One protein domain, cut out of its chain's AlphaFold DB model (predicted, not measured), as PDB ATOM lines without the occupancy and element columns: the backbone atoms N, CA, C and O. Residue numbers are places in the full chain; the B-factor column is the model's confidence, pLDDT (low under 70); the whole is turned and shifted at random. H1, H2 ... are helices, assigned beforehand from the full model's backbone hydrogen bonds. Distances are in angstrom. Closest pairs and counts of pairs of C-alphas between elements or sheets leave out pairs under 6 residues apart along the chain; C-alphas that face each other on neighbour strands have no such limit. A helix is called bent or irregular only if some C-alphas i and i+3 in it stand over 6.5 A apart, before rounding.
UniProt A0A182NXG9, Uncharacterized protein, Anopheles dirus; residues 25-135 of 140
ATOM      1  N   GLY A  25     174.973 158.597 149.432       52.66
ATOM      2  CA  GLY A  25     175.007 158.943 148.019       52.66
ATOM      3  C   GLY A  25     173.628 159.498 147.700       52.66
ATOM      4  O   GLY A  25     172.627 158.823 147.929       52.66
ATOM      5  N   SER A  26     173.591 160.763 147.298       65.62
ATOM      6  CA  SER A  26     172.441 161.651 147.420       65.62
ATOM      7  C   SER A  26     171.127 161.053 146.881       65.62
ATOM      8  O   SER A  26     170.747 161.274 145.719       65.62
ATOM      9  N   PHE A  27     170.351 160.399 147.749       79.69
ATOM     10  CA  PHE A  27     168.998 159.948 147.420       79.69
ATOM     11  C   PHE A  27     168.136 161.125 146.962       79.69
ATOM     12  O   PHE A  27     167.307 160.967 146.071       79.69
ATOM     13  N   LYS A  28     168.381 162.331 147.489       83.00
ATOM     14  CA  LYS A  28     167.705 163.566 147.082       83.00
ATOM     15  C   LYS A  28     167.838 163.850 145.581       83.00
ATOM     16  O   LYS A  28     166.825 164.031 144.910       83.00
ATOM     17  N   HIS A  29     169.058 163.860 145.042       84.50
ATOM     18  CA  HIS A  29     169.317 164.027 143.603       84.50
ATOM     19  C   HIS A  29     168.658 162.937 142.756       84.50
ATOM     20  O   HIS A  29     168.079 163.246 141.714       84.50
ATOM     21  N   VAL A  30     168.678 161.684 143.216       87.50
ATOM     22  CA  VAL A  30     168.004 160.579 142.521       87.50
ATOM     23  C   VAL A  30     166.491 160.786 142.523       87.50
ATOM     24  O   VAL A  30     165.882 160.781 141.458       87.50
ATOM     25  N   PHE A  31     165.871 161.040 143.677       88.62
ATOM     26  CA  PHE A  31     164.434 161.312 143.771       88.62
ATOM     27  C   PHE A  31     164.017 162.502 142.908       88.62
ATOM     28  O   PHE A  31     162.998 162.436 142.216       88.62
ATOM     29  N   HIS A  32     164.824 163.561 142.893       87.62
ATOM     30  CA  HIS A  32     164.579 164.737 142.066       87.62
ATOM     31  C   HIS A  32     164.645 164.427 140.568       87.62
ATOM     32  O   HIS A  32     163.748 164.800 139.807       87.62
ATOM     33  N   LEU A  33     165.664 163.683 140.133       90.12
ATOM     34  CA  LEU A  33     165.774 163.193 138.760       90.12
ATOM     35  C   LEU A  33     164.562 162.331 138.387       90.12
ATOM     36  O   LEU A  33     163.935 162.563 137.354       90.12
ATOM     37  N   MET A  34     164.194 161.375 139.241       89.44
ATOM     38  CA  MET A  34     163.055 160.479 139.024       89.44
ATOM     39  C   MET A  34     161.742 161.232 138.871       89.44
ATOM     40  O   MET A  34     160.947 160.925 137.980       89.44
ATOM     41  N   HIS A  35     161.519 162.227 139.726       91.38
ATOM     42  CA  HIS A  35     160.346 163.080 139.650       91.38
ATOM     43  C   HIS A  35     160.268 163.800 138.298       91.38
ATOM     44  O   HIS A  35     159.201 163.857 137.690       91.38
ATOM     45  N   ASN A  36     161.392 164.301 137.782       91.44
ATOM     46  CA  ASN A  36     161.416 165.008 136.505       91.44
ATOM     47  C   ASN A  36     161.339 164.081 135.288       91.44
ATOM     48  O   ASN A  36     160.648 164.414 134.329       91.44
ATOM     49  N   LEU A  37     161.938 162.887 135.330       90.88
ATOM     50  CA  LEU A  37     161.795 161.899 134.253       90.88
ATOM     51  C   LEU A  37     160.329 161.511 134.019       90.88
ATOM     52  O   LEU A  37     159.936 161.286 132.876       90.88
ATOM     53  N   ARG A  38     159.488 161.501 135.066       89.75
ATOM     54  CA  ARG A  38     158.038 161.262 134.930       89.75
ATOM     55  C   ARG A  38     157.335 162.288 134.038       89.75
ATOM     56  O   ARG A  38     156.341 161.947 133.410       89.75
ATOM     57  N   LYS A  39     157.858 163.511 133.937       91.69
ATOM     58  CA  LYS A  39     157.275 164.580 133.111       91.69
ATOM     59  C   LYS A  39     157.471 164.345 131.609       91.69
ATOM     60  O   LYS A  39     156.792 164.977 130.810       91.69
ATOM     61  N   ILE A  40     158.377 163.445 131.219       90.19
ATOM     62  CA  ILE A  40     158.623 163.100 129.811       90.19
ATOM     63  C   ILE A  40     157.493 162.224 129.260       90.19
ATOM     64  O   ILE A  40     157.212 162.266 128.068       90.19
ATOM     65  N   TYR A  41     156.852 161.423 130.115       84.38
ATOM     66  CA  TYR A  41     155.849 160.459 129.683       84.38
ATOM     67  C   TYR A  41     154.586 161.164 129.168       84.38
ATOM     68  O   TYR A  41     154.164 162.169 129.750       84.38
ATOM     69  N   PRO A  42     153.952 160.635 128.108       74.62
ATOM     70  CA  PRO A  42     152.785 161.262 127.525       74.62
ATOM     71  C   PRO A  42     151.591 161.106 128.463       74.62
ATOM     72  O   PRO A  42     151.332 160.021 128.977       74.62
ATOM     73  N   GLN A  43     150.844 162.190 128.656       69.44
ATOM     74  CA  GLN A  43     149.697 162.223 129.569       69.44
ATOM     75  C   GLN A  43     148.401 161.701 128.925       69.44
ATOM     76  O   GLN A  43     147.457 161.369 129.632       69.44
ATOM     77  N   SER A  44     148.333 161.638 127.590       66.88
ATOM     78  CA  SER A  44     147.075 161.431 126.856       66.88
ATOM     79  C   SER A  44     147.159 160.418 125.707       66.88
ATOM     80  O   SER A  44     146.302 160.429 124.827       66.88
ATOM     81  N   ILE A  45     148.189 159.564 125.669       68.62
ATOM     82  CA  ILE A  45     148.363 158.575 124.590       68.62
ATOM     83  C   ILE A  45     147.828 157.206 125.019       68.62
ATOM     84  O   ILE A  45     148.155 156.713 126.091       68.62
ATOM     85  N   THR A  46     147.032 156.589 124.144       64.25
ATOM     86  CA  THR A  46     146.230 155.386 124.429       64.25
ATOM     87  C   THR A  46     146.805 154.076 123.879       64.25
ATOM     88  O   THR A  46     146.256 153.015 124.149       64.25
ATOM     89  N   SER A  47     147.888 154.108 123.091       84.94
ATOM     90  CA  SER A  47     148.502 152.878 122.565       84.94
ATOM     91  C   SER A  47     149.490 152.282 123.562       84.94
ATOM     92  O   SER A  47     150.605 152.790 123.716       84.94
ATOM     93  N   ASP A  48     149.124 151.150 124.161       86.31
ATOM     94  CA  ASP A  48     149.969 150.423 125.116       86.31
ATOM     95  C   ASP A  48     151.343 150.072 124.536       86.31
ATOM     96  O   ASP A  48     152.365 150.221 125.203       86.31
ATOM     97  N   SER A  49     151.391 149.655 123.266       87.38
ATOM     98  CA  SER A  49     152.647 149.294 122.591       87.38
ATOM     99  C   SER A  49     153.615 150.476 122.467       87.38
ATOM    100  O   SER A  49     154.809 150.334 122.739       87.38
ATOM    101  N   TYR A  50     153.092 151.655 122.127       88.38
ATOM    102  CA  TYR A  50     153.871 152.885 122.056       88.38
ATOM    103  C   TYR A  50     154.392 153.280 123.436       88.38
ATOM    104  O   TYR A  50     155.592 153.503 123.607       88.38
ATOM    105  N   VAL A  51     153.500 153.313 124.430       89.31
ATOM    106  CA  VAL A  51     153.842 153.689 125.806       89.31
ATOM    107  C   VAL A  51     154.878 152.725 126.381       89.31
ATOM    108  O   VAL A  51     155.837 153.171 127.015       89.31
ATOM    109  N   ALA A  52     154.753 151.422 126.122       90.50
ATOM    110  CA  ALA A  52     155.712 150.411 126.557       90.50
ATOM    111  C   ALA A  52     157.095 150.608 125.919       90.50
ATOM    112  O   ALA A  52     158.106 150.606 126.627       90.50
ATOM    113  N   ASP A  53     157.156 150.824 124.602       91.94
ATOM    114  CA  ASP A  53     158.416 151.057 123.891       91.94
ATOM    115  C   ASP A  53     159.097 152.352 124.338       91.94
ATOM    116  O   ASP A  53     160.289 152.353 124.654       91.94
ATOM    117  N   MET A  54     158.339 153.444 124.421       91.69
ATOM    118  CA  MET A  54     158.832 154.728 124.909       91.69
ATOM    119  C   MET A  54     159.364 154.596 126.340       91.69
ATOM    120  O   MET A  54     160.491 155.003 126.632       91.69
ATOM    121  N   SER A  55     158.586 153.967 127.223       91.44
ATOM    122  CA  SER A  55     158.967 153.744 128.618       91.44
ATOM    123  C   SER A  55     160.246 152.934 128.734       91.44
ATOM    124  O   SER A  55     161.114 153.267 129.544       91.44
ATOM    125  N   LYS A  56     160.381 151.887 127.917       93.50
ATOM    126  CA  LYS A  56     161.585 151.062 127.855       93.50
ATOM    127  C   LYS A  56     162.796 151.891 127.436       93.50
ATOM    128  O   LYS A  56     163.817 151.834 128.115       93.50
ATOM    129  N   LEU A  57     162.681 152.689 126.376       94.38
ATOM    130  CA  LEU A  57     163.786 153.501 125.858       94.38
ATOM    131  C   LEU A  57     164.216 154.601 126.841       94.38
ATOM    132  O   LEU A  57     165.413 154.781 127.062       94.38
ATOM    133  N   ILE A  58     163.267 155.270 127.504       93.50
ATOM    134  CA  ILE A  58     163.555 156.252 128.566       93.50
ATOM    135  C   ILE A  58     164.271 155.589 129.742       93.50
ATOM    136  O   ILE A  58     165.285 156.104 130.219       93.50
ATOM    137  N   ARG A  59     163.796 154.423 130.198       91.88
ATOM    138  CA  ARG A  59     164.459 153.688 131.287       91.88
ATOM    139  C   ARG A  59     165.877 153.262 130.901       91.88
ATOM    140  O   ARG A  59     166.799 153.372 131.701       91.88
ATOM    141  N   GLN A  60     166.067 152.793 129.674       92.56
ATOM    142  CA  GLN A  60     167.369 152.314 129.216       92.56
ATOM    143  C   GLN A  60     168.395 153.437 129.038       92.56
ATOM    144  O   GLN A  60     169.563 153.226 129.347       92.56
ATOM    145  N   HIS A  61     167.987 154.603 128.532       94.06
ATOM    146  CA  HIS A  61     168.940 155.638 128.108       94.06
ATOM    147  C   HIS A  61     168.987 156.874 128.995       94.06
ATOM    148  O   HIS A  61     170.029 157.514 129.047       94.06
ATOM    149  N   LEU A  62     167.905 157.206 129.701       91.94
ATOM    150  CA  LEU A  62     167.923 158.294 130.677       91.94
ATOM    151  C   LEU A  62     168.095 157.737 132.084       91.94
ATOM    152  O   LEU A  62     169.077 158.056 132.742       91.94
ATOM    153  N   HIS A  63     167.189 156.865 132.536       89.38
ATOM    154  CA  HIS A  63     167.212 156.381 133.918       89.38
ATOM    155  C   HIS A  63     168.522 155.669 134.263       89.38
ATOM    156  O   HIS A  63     169.228 156.109 135.164       89.38
ATOM    157  N   GLY A  64     168.877 154.611 133.523       84.38
ATOM    158  CA  GLY A  64     170.095 153.844 133.802       84.38
ATOM    159  C   GLY A  64     171.355 154.712 133.799       84.38
ATOM    160  O   GLY A  64     172.172 154.618 134.704       84.38
ATOM    161  N   THR A  65     171.473 155.613 132.825       86.12
ATOM    162  CA  THR A  65     172.669 156.444 132.632       86.12
ATOM    163  C   THR A  65     172.777 157.611 133.617       86.12
ATOM    164  O   THR A  65     173.881 158.018 133.983       86.12
ATOM    165  N   LEU A  66     171.650 158.184 134.038       89.38
ATOM    166  CA  LEU A  66     171.632 159.386 134.868       89.38
ATOM    167  C   LEU A  66     171.501 159.075 136.358       89.38
ATOM    168  O   LEU A  66     172.045 159.815 137.169       89.38
ATOM    169  N   VAL A  67     170.844 157.980 136.742       88.44
ATOM    170  CA  VAL A  67     170.710 157.612 138.161       88.44
ATOM    171  C   VAL A  67     172.066 157.294 138.783       88.44
ATOM    172  O   VAL A  67     172.369 157.813 139.854       88.44
ATOM    173  N   GLU A  68     172.910 156.521 138.096       84.44
ATOM    174  CA  GLU A  68     174.277 156.235 138.552       84.44
ATOM    175  C   GLU A  68     175.060 157.531 138.803       84.44
ATOM    176  O   GLU A  68     175.687 157.716 139.847       84.44
ATOM    177  N   LYS A  69     174.946 158.491 137.879       83.25
ATOM    178  CA  LYS A  69     175.607 159.787 138.020       83.25
ATOM    179  C   LYS A  69     175.017 160.610 139.168       83.25
ATOM    180  O   LYS A  69     175.783 161.219 139.909       83.25
ATOM    181  N   ALA A  70     173.699 160.605 139.350       85.44
ATOM    182  CA  ALA A  70     173.023 161.316 140.435       85.44
ATOM    183  C   ALA A  70     173.437 160.807 141.826       85.44
ATOM    184  O   ALA A  70     173.624 161.620 142.730       85.44
ATOM    185  N   TYR A  71     173.659 159.496 141.984       84.62
ATOM    186  CA  TYR A  71     174.206 158.924 143.222       84.62
ATOM    187  C   TYR A  71     175.624 159.414 143.530       84.62
ATOM    188  O   TYR A  71     175.966 159.593 144.696       84.62
ATOM    189  N   SER A  72     176.437 159.664 142.499       81.88
ATOM    190  CA  SER A  72     177.829 160.117 142.652       81.88
ATOM    191  C   SER A  72     177.986 161.592 143.050       81.88
ATOM    192  O   SER A  72     179.107 162.069 143.212       81.88
ATOM    193  N   ILE A  73     176.887 162.343 143.164       78.44
ATOM    194  CA  ILE A  73     176.923 163.777 143.459       78.44
ATOM    195  C   ILE A  73     176.753 163.998 144.971       78.44
ATOM    196  O   ILE A  73     175.732 163.573 145.520       78.44
ATOM    197  N   PRO A  74     177.666 164.738 145.633       78.31
ATOM    198  CA  PRO A  74     177.527 165.069 147.051       78.31
ATOM    199  C   PRO A  74     176.281 165.921 147.326       78.31
ATOM    200  O   PRO A  74     176.029 166.885 146.607       78.31
ATOM    201  N   GLU A  75     175.539 165.641 148.402       74.56
ATOM    202  CA  GLU A  75     174.323 166.395 148.779       74.56
ATOM    203  C   GLU A  75     174.561 167.893 149.025       74.56
ATOM    204  O   GLU A  75     173.647 168.709 148.892       74.56
ATOM    205  N   THR A  76     175.794 168.262 149.372       73.44
ATOM    206  CA  THR A  76     176.226 169.649 149.589       73.44
ATOM    207  C   THR A  76     176.270 170.467 148.299       73.44
ATOM    208  O   THR A  76     176.268 171.699 148.353       73.44
ATOM    209  N   HIS A  77     176.277 169.813 147.134       74.38
ATOM    210  CA  HIS A  77     176.252 170.490 145.847       74.38
ATOM    211  C   HIS A  77     174.828 170.848 145.450       74.38
ATOM    212  O   HIS A  77     173.943 170.001 145.348       74.38
ATOM    213  N   LYS A  78     174.614 172.137 145.179       67.81
ATOM    214  CA  LYS A  78     173.361 172.614 144.608       67.81
ATOM    215  C   LYS A  78     173.377 172.504 143.082       67.81
ATOM    216  O   LYS A  78     174.338 172.884 142.425       67.81
ATOM    217  N   VAL A  79     172.187 172.179 142.586       62.00
ATOM    218  CA  VAL A  79     171.644 172.445 141.247       62.00
ATOM    219  C   VAL A  79     171.926 171.408 140.165       62.00
ATOM    220  O   VAL A  79     173.037 171.244 139.677       62.00
ATOM    221  N   PHE A  80     170.802 170.881 139.673       71.75
ATOM    222  CA  PHE A  80     170.626 170.311 138.339       71.75
ATOM    223  C   PHE A  80     169.381 170.856 137.631       71.75
ATOM    224  O   PHE A  80     169.044 170.349 136.571       71.75
ATOM    225  N   GLU A  81     168.691 171.858 138.192       80.12
ATOM    226  CA  GLU A  81     167.353 172.262 137.731       80.12
ATOM    227  C   GLU A  81     167.323 172.632 136.253       80.12
ATOM    228  O   GLU A  81     166.537 172.055 135.514       80.12
ATOM    229  N   ASN A  82     168.225 173.508 135.801       86.12
ATOM    230  CA  ASN A  82     168.261 173.921 134.396       86.12
ATOM    231  C   ASN A  82     168.567 172.733 133.480       86.12
ATOM    232  O   ASN A  82     167.872 172.511 132.501       86.12
ATOM    233  N   CYS A  83     169.541 171.896 133.841       88.19
ATOM    234  CA  CYS A  83     169.921 170.755 133.009       88.19
ATOM    235  C   CYS A  83     168.884 169.628 133.015       88.19
ATOM    236  O   CYS A  83     168.727 168.933 132.016       88.19
ATOM    237  N   ILE A  84     168.156 169.448 134.117       89.06
ATOM    238  CA  ILE A  84     167.022 168.528 134.203       89.06
ATOM    239  C   ILE A  84     165.822 169.092 133.437       89.06
ATOM    240  O   ILE A  84     165.144 168.335 132.750       89.06
ATOM    241  N   ALA A  85     165.566 170.397 133.509       91.25
ATOM    242  CA  ALA A  85     164.518 171.047 132.731       91.25
ATOM    243  C   ALA A  85     164.805 170.938 131.225       91.25
ATOM    244  O   ALA A  85     163.945 170.472 130.478       91.25
ATOM    245  N   ASP A  86     166.032 171.243 130.800       91.94
ATOM    246  CA  ASP A  86     166.484 171.112 129.411       91.94
ATOM    247  C   ASP A  86     166.424 169.660 128.930       91.94
ATOM    248  O   ASP A  86     166.037 169.397 127.792       91.94
ATOM    249  N   MET A  87     166.773 168.701 129.794       93.81
ATOM    250  CA  MET A  87     166.616 167.271 129.519       93.81
ATOM    251  C   MET A  87     165.159 166.912 129.250       93.81
ATOM    252  O   MET A  87     164.874 166.215 128.278       93.81
ATOM    253  N   VAL A  88     164.243 167.349 130.121       94.56
ATOM    254  CA  VAL A  88     162.809 167.074 129.975       94.56
ATOM    255  C   VAL A  88     162.295 167.692 128.679       94.56
ATOM    256  O   VAL A  88     161.640 166.991 127.912       94.56
ATOM    257  N   ALA A  89     162.646 168.947 128.395       95.00
ATOM    258  CA  ALA A  89     162.234 169.642 127.179       95.00
ATOM    259  C   ALA A  89     162.730 168.929 125.909       95.00
ATOM    260  O   ALA A  89     161.926 168.607 125.033       95.00
ATOM    261  N   GLN A  90     164.023 168.594 125.836       95.19
ATOM    262  CA  GLN A  90     164.599 167.871 124.693       95.19
ATOM    263  C   GLN A  90     163.982 166.479 124.531       95.19
ATOM    264  O   GLN A  90     163.643 166.061 123.424       95.19
ATOM    265  N   ALA A  91     163.799 165.743 125.630       94.44
ATOM    266  CA  ALA A  91     163.193 164.419 125.575       94.44
ATOM    267  C   ALA A  91     161.730 164.475 125.105       94.44
ATOM    268  O   ALA A  91     161.330 163.627 124.312       94.44
ATOM    269  N   GLN A  92     160.959 165.481 125.533       93.88
ATOM    270  CA  GLN A  92     159.591 165.723 125.060       93.88
ATOM    271  C   GLN A  92     159.548 166.147 123.583       93.88
ATOM    272  O   GLN A  92     158.658 165.739 122.844       93.88
ATOM    273  N   GLU A  93     160.506 166.941 123.111       93.75
ATOM    274  CA  GLU A  93     160.603 167.292 121.690       93.75
ATOM    275  C   GLU A  93     160.894 166.057 120.821       93.75
ATOM    276  O   GLU A  93     160.251 165.820 119.790       93.75
ATOM    277  N   HIS A  94     161.826 165.217 121.267       94.50
ATOM    278  CA  HIS A  94     162.130 163.957 120.601       94.50
ATOM    279  C   HIS A  94     160.973 162.958 120.679       94.50
ATOM    280  O   HIS A  94     160.785 162.199 119.731       94.50
ATOM    281  N   GLU A  95     160.189 162.976 121.757       91.94
ATOM    282  CA  GLU A  95     158.968 162.179 121.908       91.94
ATOM    283  C   GLU A  95     157.936 162.542 120.839       91.94
ATOM    284  O   GLU A  95     157.451 161.646 120.158       91.94
ATOM    285  N   LYS A  96     157.692 163.834 120.579       89.56
ATOM    286  CA  LYS A  96     156.762 164.271 119.518       89.56
ATOM    287  C   LYS A  96     157.180 163.749 118.145       89.56
ATOM    288  O   LYS A  96     156.354 163.282 117.359       89.56
ATOM    289  N   THR A  97     158.481 163.801 117.864       89.19
ATOM    290  CA  THR A  97     159.048 163.258 116.621       89.19
ATOM    291  C   THR A  97     158.903 161.737 116.572       89.19
ATOM    292  O   THR A  97     158.509 161.180 115.547       89.19
ATOM    293  N   PHE A  98     159.189 161.061 117.688       91.19
ATOM    294  CA  PHE A  98     159.043 159.617 117.827       91.19
ATOM    295  C   PHE A  98     157.595 159.183 117.616       91.19
ATOM    296  O   PHE A  98     157.373 158.269 116.834       91.19
ATOM    297  N   PHE A  99     156.619 159.865 118.214       88.81
ATOM    298  CA  PHE A  99     155.193 159.613 118.030       88.81
ATOM    299  C   PHE A  99     154.804 159.641 116.548       88.81
ATOM    300  O   PHE A  99     154.291 158.651 116.023       88.81
ATOM    301  N   GLY A 100     155.125 160.729 115.842       87.38
ATOM    302  CA  GLY A 100     154.811 160.859 114.414       87.38
ATOM    303  C   GLY A 100     155.465 159.773 113.553       87.38
ATOM    304  O   GLY A 100     154.849 159.262 112.618       87.38
ATOM    305  N   GLN A 101     156.691 159.372 113.893       87.88
ATOM    306  CA  GLN A 101     157.405 158.290 113.213       87.88
ATOM    307  C   GLN A 101     156.999 156.891 113.676       87.88
ATOM    308  O   GLN A 101     157.326 155.927 113.005       87.88
ATOM    309  N   TYR A 102     156.348 156.732 114.823       85.06
ATOM    310  CA  TYR A 102     155.929 155.428 115.331       85.06
ATOM    311  C   TYR A 102     154.610 155.004 114.685       85.06
ATOM    312  O   TYR A 102     154.441 153.845 114.298       85.06
ATOM    313  N   PHE A 103     153.697 155.962 114.509       85.94
ATOM    314  CA  PHE A 103     152.409 155.785 113.839       85.94
ATOM    315  C   PHE A 103     152.505 156.071 112.339       85.94
ATOM    316  O   PHE A 103     151.723 156.832 111.772       85.94
ATOM    317  N   CYS A 104     153.488 155.455 111.683       80.19
ATOM    318  CA  CYS A 104     153.662 155.561 110.238       80.19
ATOM    319  C   CYS A 104     152.355 155.247 109.500       80.19
ATOM    320  O   CYS A 104     151.632 154.326 109.886       80.19
ATOM    321  N   LYS A 105     152.099 155.950 108.386       72.06
ATOM    322  CA  LYS A 105     150.901 155.744 107.543       72.06
ATOM    323  C   LYS A 105     150.686 154.282 107.138       72.06
ATOM    324  O   LYS A 105     149.555 153.860 106.939       72.06
ATOM    325  N   THR A 106     151.766 153.514 107.023       65.12
ATOM    326  CA  THR A 106     151.727 152.062 106.860       65.12
ATOM    327  C   THR A 106     152.328 151.409 108.100       65.12
ATOM    328  O   THR A 106     153.435 151.746 108.516       65.12
ATOM    329  N   SER A 107     151.615 150.454 108.701       63.94
ATOM    330  CA  SER A 107     151.981 149.776 109.954       63.94
ATOM    331  C   SER A 107     153.165 148.803 109.806       63.94
ATOM    332  O   SER A 107     153.124 147.674 110.301       63.94
ATOM    333  N   SER A 108     154.229 149.204 109.104       78.94
ATOM    334  CA  SER A 108     155.398 148.360 108.892       78.94
ATOM    335  C   SER A 108     156.239 148.278 110.167       78.94
ATOM    336  O   SER A 108     156.626 149.281 110.771       78.94
ATOM    337  N   TYR A 109     156.565 147.048 110.564       85.38
ATOM    338  CA  TYR A 109     157.495 146.755 111.656       85.38
ATOM    339  C   TYR A 109     158.828 147.511 111.505       85.38
ATOM    340  O   TYR A 109     159.372 148.033 112.478       85.38
ATOM    341  N   LYS A 110     159.310 147.640 110.261       87.88
ATOM    342  CA  LYS A 110     160.525 148.382 109.910       87.88
ATOM    343  C   LYS A 110     160.451 149.848 110.341       87.88
ATOM    344  O   LYS A 110     161.401 150.341 110.940       87.88
ATOM    345  N   CYS A 111     159.326 150.511 110.084       87.00
ATOM    346  CA  CYS A 111     159.163 151.924 110.401       87.00
ATOM    347  C   CYS A 111     159.157 152.171 111.919       87.00
ATOM    348  O   CYS A 111     159.922 153.001 112.410       87.00
ATOM    349  N   ARG A 112     158.433 151.342 112.688       89.38
ATOM    350  CA  ARG A 112     158.476 151.398 114.163       89.38
ATOM    351  C   ARG A 112     159.888 151.200 114.710       89.38
ATOM    352  O   ARG A 112     160.305 151.916 115.614       89.38
ATOM    353  N   ASN A 113     160.647 150.252 114.165       91.62
ATOM    354  CA  ASN A 113     162.016 150.011 114.619       91.62
ATOM    355  C   ASN A 113     162.977 151.146 114.262       91.62
ATOM    356  O   ASN A 113     163.859 151.460 115.059       91.62
ATOM    357  N   GLN A 114     162.798 151.788 113.107       92.56
ATOM    358  CA  GLN A 114     163.558 152.988 112.753       92.56
ATOM    359  C   GLN A 114     163.253 154.138 113.716       92.56
ATOM    360  O   GLN A 114     164.188 154.734 114.249       92.56
ATOM    361  N   ALA A 115     161.976 154.378 114.023       92.44
ATOM    362  CA  ALA A 115     161.565 155.377 115.006       92.44
ATOM    363  C   ALA A 115     162.205 155.109 116.380       92.44
ATOM    364  O   ALA A 115     162.791 156.008 116.982       92.44
ATOM    365  N   LYS A 116     162.184 153.850 116.848       94.00
ATOM    366  CA  LYS A 116     162.831 153.444 118.111       94.00
ATOM    367  C   LYS A 116     164.334 153.694 118.095       94.00
ATOM    368  O   LYS A 116     164.883 154.158 119.090       94.00
ATOM    369  N   ALA A 117     165.008 153.383 116.988       95.44
ATOM    370  CA  ALA A 117     166.448 153.579 116.854       95.44
ATOM    371  C   ALA A 117     166.826 155.068 116.891       95.44
ATOM    372  O   ALA A 117     167.774 155.444 117.583       95.44
ATOM    373  N   ILE A 118     166.061 155.918 116.200       95.50
ATOM    374  CA  ILE A 118     166.252 157.375 116.211       95.50
ATOM    375  C   ILE A 118     166.011 157.923 117.618       95.50
ATOM    376  O   ILE A 118     166.870 158.614 118.162       95.50
ATOM    377  N   PHE A 119     164.893 157.555 118.244       95.50
ATOM    378  CA  PHE A 119     164.568 158.010 119.593       95.50
ATOM    379  C   PHE A 119     165.612 157.548 120.619       95.50
ATOM    380  O   PHE A 119     166.095 158.351 121.410       95.50
ATOM    381  N   SER A 120     166.063 156.290 120.541       96.62
ATOM    382  CA  SER A 120     167.170 155.759 121.351       96.62
ATOM    383  C   SER A 120     168.444 156.595 121.211       96.62
ATOM    384  O   SER A 120     169.048 156.970 122.218       96.62
ATOM    385  N   LYS A 121     168.852 156.913 119.975       97.25
ATOM    386  CA  LYS A 121     170.037 157.738 119.710       97.25
ATOM    387  C   LYS A 121     169.895 159.123 120.340       97.25
ATOM    388  O   LYS A 121     170.812 159.563 121.028       97.25
ATOM    389  N   ASN A 122     168.745 159.762 120.156       97.00
ATOM    390  CA  ASN A 122     168.477 161.086 120.705       97.00
ATOM    391  C   ASN A 122     168.518 161.075 122.239       97.00
ATOM    392  O   ASN A 122     169.210 161.894 122.835       97.00
ATOM    393  N   LEU A 123     167.875 160.099 122.890       96.62
ATOM    394  CA  LEU A 123     167.911 159.968 124.351       96.62
ATOM    395  C   LEU A 123     169.330 159.752 124.893       96.62
ATOM    396  O   LEU A 123     169.670 160.308 125.934       96.62
ATOM    397  N   LYS A 124     170.184 158.996 124.188       95.81
ATOM    398  CA  LYS A 124     171.606 158.868 124.557       95.81
ATOM    399  C   LYS A 124     172.324 160.215 124.492       95.81
ATOM    400  O   LYS A 124     173.088 160.532 125.399       95.81
ATOM    401  N   THR A 125     172.081 161.009 123.451       95.81
ATOM    402  CA  THR A 125     172.654 162.357 123.328       95.81
ATOM    403  C   THR A 125     172.168 163.276 124.446       95.81
ATOM    404  O   THR A 125     172.988 163.951 125.068       95.81
ATOM    405  N   VAL A 126     170.870 163.246 124.768       95.31
ATOM    406  CA  VAL A 126     170.313 163.987 125.909       95.31
ATOM    407  C   VAL A 126     171.023 163.581 127.204       95.31
ATOM    408  O   VAL A 126     171.542 164.445 127.907       95.31
ATOM    409  N   ALA A 127     171.139 162.280 127.491       93.38
ATOM    410  CA  ALA A 127     171.828 161.799 128.689       93.38
ATOM    411  C   ALA A 127     173.287 162.275 128.758       93.38
ATOM    412  O   ALA A 127     173.739 162.738 129.802       93.38
ATOM    413  N   GLN A 128     174.019 162.226 127.643       91.88
ATOM    414  CA  GLN A 128     175.400 162.712 127.577       91.88
ATOM    415  C   GLN A 128     175.507 164.216 127.854       91.88
ATOM    416  O   GLN A 128     176.434 164.647 128.541       91.88
ATOM    417  N   ASN A 129     174.580 165.026 127.339       90.00
ATOM    418  CA  ASN A 129     174.561 166.471 127.584       90.00
ATOM    419  C   ASN A 129     174.302 166.779 129.060       90.00
ATOM    420  O   ASN A 129     175.003 167.593 129.662       90.00
ATOM    421  N   VAL A 130     173.364 166.054 129.667       89.88
ATOM    422  CA  VAL A 130     173.067 166.152 131.097       89.88
ATOM    423  C   VAL A 130     174.280 165.754 131.937       89.88
ATOM    424  O   VAL A 130     174.700 166.513 132.806       89.88
ATOM    425  N   GLN A 131     174.930 164.630 131.626       87.25
ATOM    426  CA  GLN A 131     176.148 164.198 132.321       87.25
ATOM    427  C   GLN A 131     177.292 165.215 132.216       87.25
ATOM    428  O   GLN A 131     178.045 165.388 133.176       87.25
ATOM    429  N   LYS A 132     177.442 165.894 131.068       85.88
ATOM    430  CA  LYS A 132     178.430 166.972 130.895       85.88
ATOM    431  C   LYS A 132     178.107 168.175 131.774       85.88
ATOM    432  O   LYS A 132     179.023 168.715 132.384       85.88
ATOM    433  N   CYS A 133     176.835 168.560 131.856       83.06
ATOM    434  CA  CYS A 133     176.395 169.614 132.764       83.06
ATOM    435  C   CYS A 133     176.663 169.247 134.231       83.06
ATOM    436  O   CYS A 133     177.090 170.080 135.022       83.06
ATOM    437  N   TRP A 134     176.487 167.975 134.585       80.62
ATOM    438  CA  TRP A 134     176.696 167.461 135.938       80.62
ATOM    439  C   TRP A 134     178.161 167.175 136.274       80.62
ATOM    440  O   TRP A 134     178.443 166.459 137.238       80.62
ATOM    441  N   LYS A 135     179.121 167.689 135.497       68.38
ATOM    442  CA  LYS A 135     180.530 167.690 135.900       68.38
ATOM    443  C   LYS A 135     180.707 168.645 137.078       68.38
ATOM    444  O   LYS A 135     181.141 169.782 136.930       68.38
TER     445      LYS A 135
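Overview. This is residues 25 to 135 of the 140 residues of an uncharacterized protein of Anopheles dirus (UniProt A0A182NXG9). Four helices make a rod-like bundle that runs up and down, each helix against the one before it in the chain. H3 and H4 form a long hairpin, H2 is beside H4, and the shorter H1 folds back along the last part of H2, so that H1 and H4 are on opposite sides of the bundle. The printed part has 111 residues with four named helices, H1 to H4 in order, and no named strand; the class is all helix. It is compact, with a radius of gyration of the C-alphas of 14.8 A, and spans 52 by 24 by 19 A.

Along the chain. H1, residues 27 to 40, begins at C-alpha 27 at (168.998, 159.948, 147.420) and is 20.7 A long. H2, residues 48 to 71, is 31.4 A long, with a kink of 35 degrees near residue 65; it is neither bent nor irregular, but only just: C-alphas 60 and 63 are 6.2 A apart. H3, residues 81 to 102, measures 30.3 A. H4, residues 109 to 133, measures 36.4 A and ends at C-alpha 133 at (176.395, 169.614, 132.764).

Arrangement. H1 and H2 form a helical hairpin at a shallow tilt of 26 degrees; H2 touches H1 with residues 62 to 71 alone, the closest C-alphas being those of Val 30 and Ala 70, 5.5 A apart. H1 touches H3 the same way at 34 degrees, a tilt only just shallow, closest at the C-alphas of Ile 40 and Gln 92, 5.5 A. H2 touches H4 the same way at a shallow tilt of 21 degrees, closest at the C-alphas of His 61 and Lys 124, 5.5 A. H3 and H4 form a helical hairpin at a shallow tilt of 9 degrees, with the closest C-alphas, Tyr 102 and Arg 112, 4.9 A apart. H2 and H3 are close but not clearly touching, and H1 and H4 are apart. Every O i to N i+4 pair is within hydrogen-bond range in H3 and H4, against 8 of 10 in H1 and 15 of 20 in H2.

Size, cuts and confidence. The C-alphas farthest apart, Thr 76 and Thr 106, are 52.3 A from each other. The printed part has no cut, its three links are short, and residues 105 to 110, of which 109 and 110 belong to H4, stand free. Mean pLDDT of the printed part is 86.2; residues 25 to 26, 43 to 46, 78 to 79, 106 to 107 and 135 are under 70.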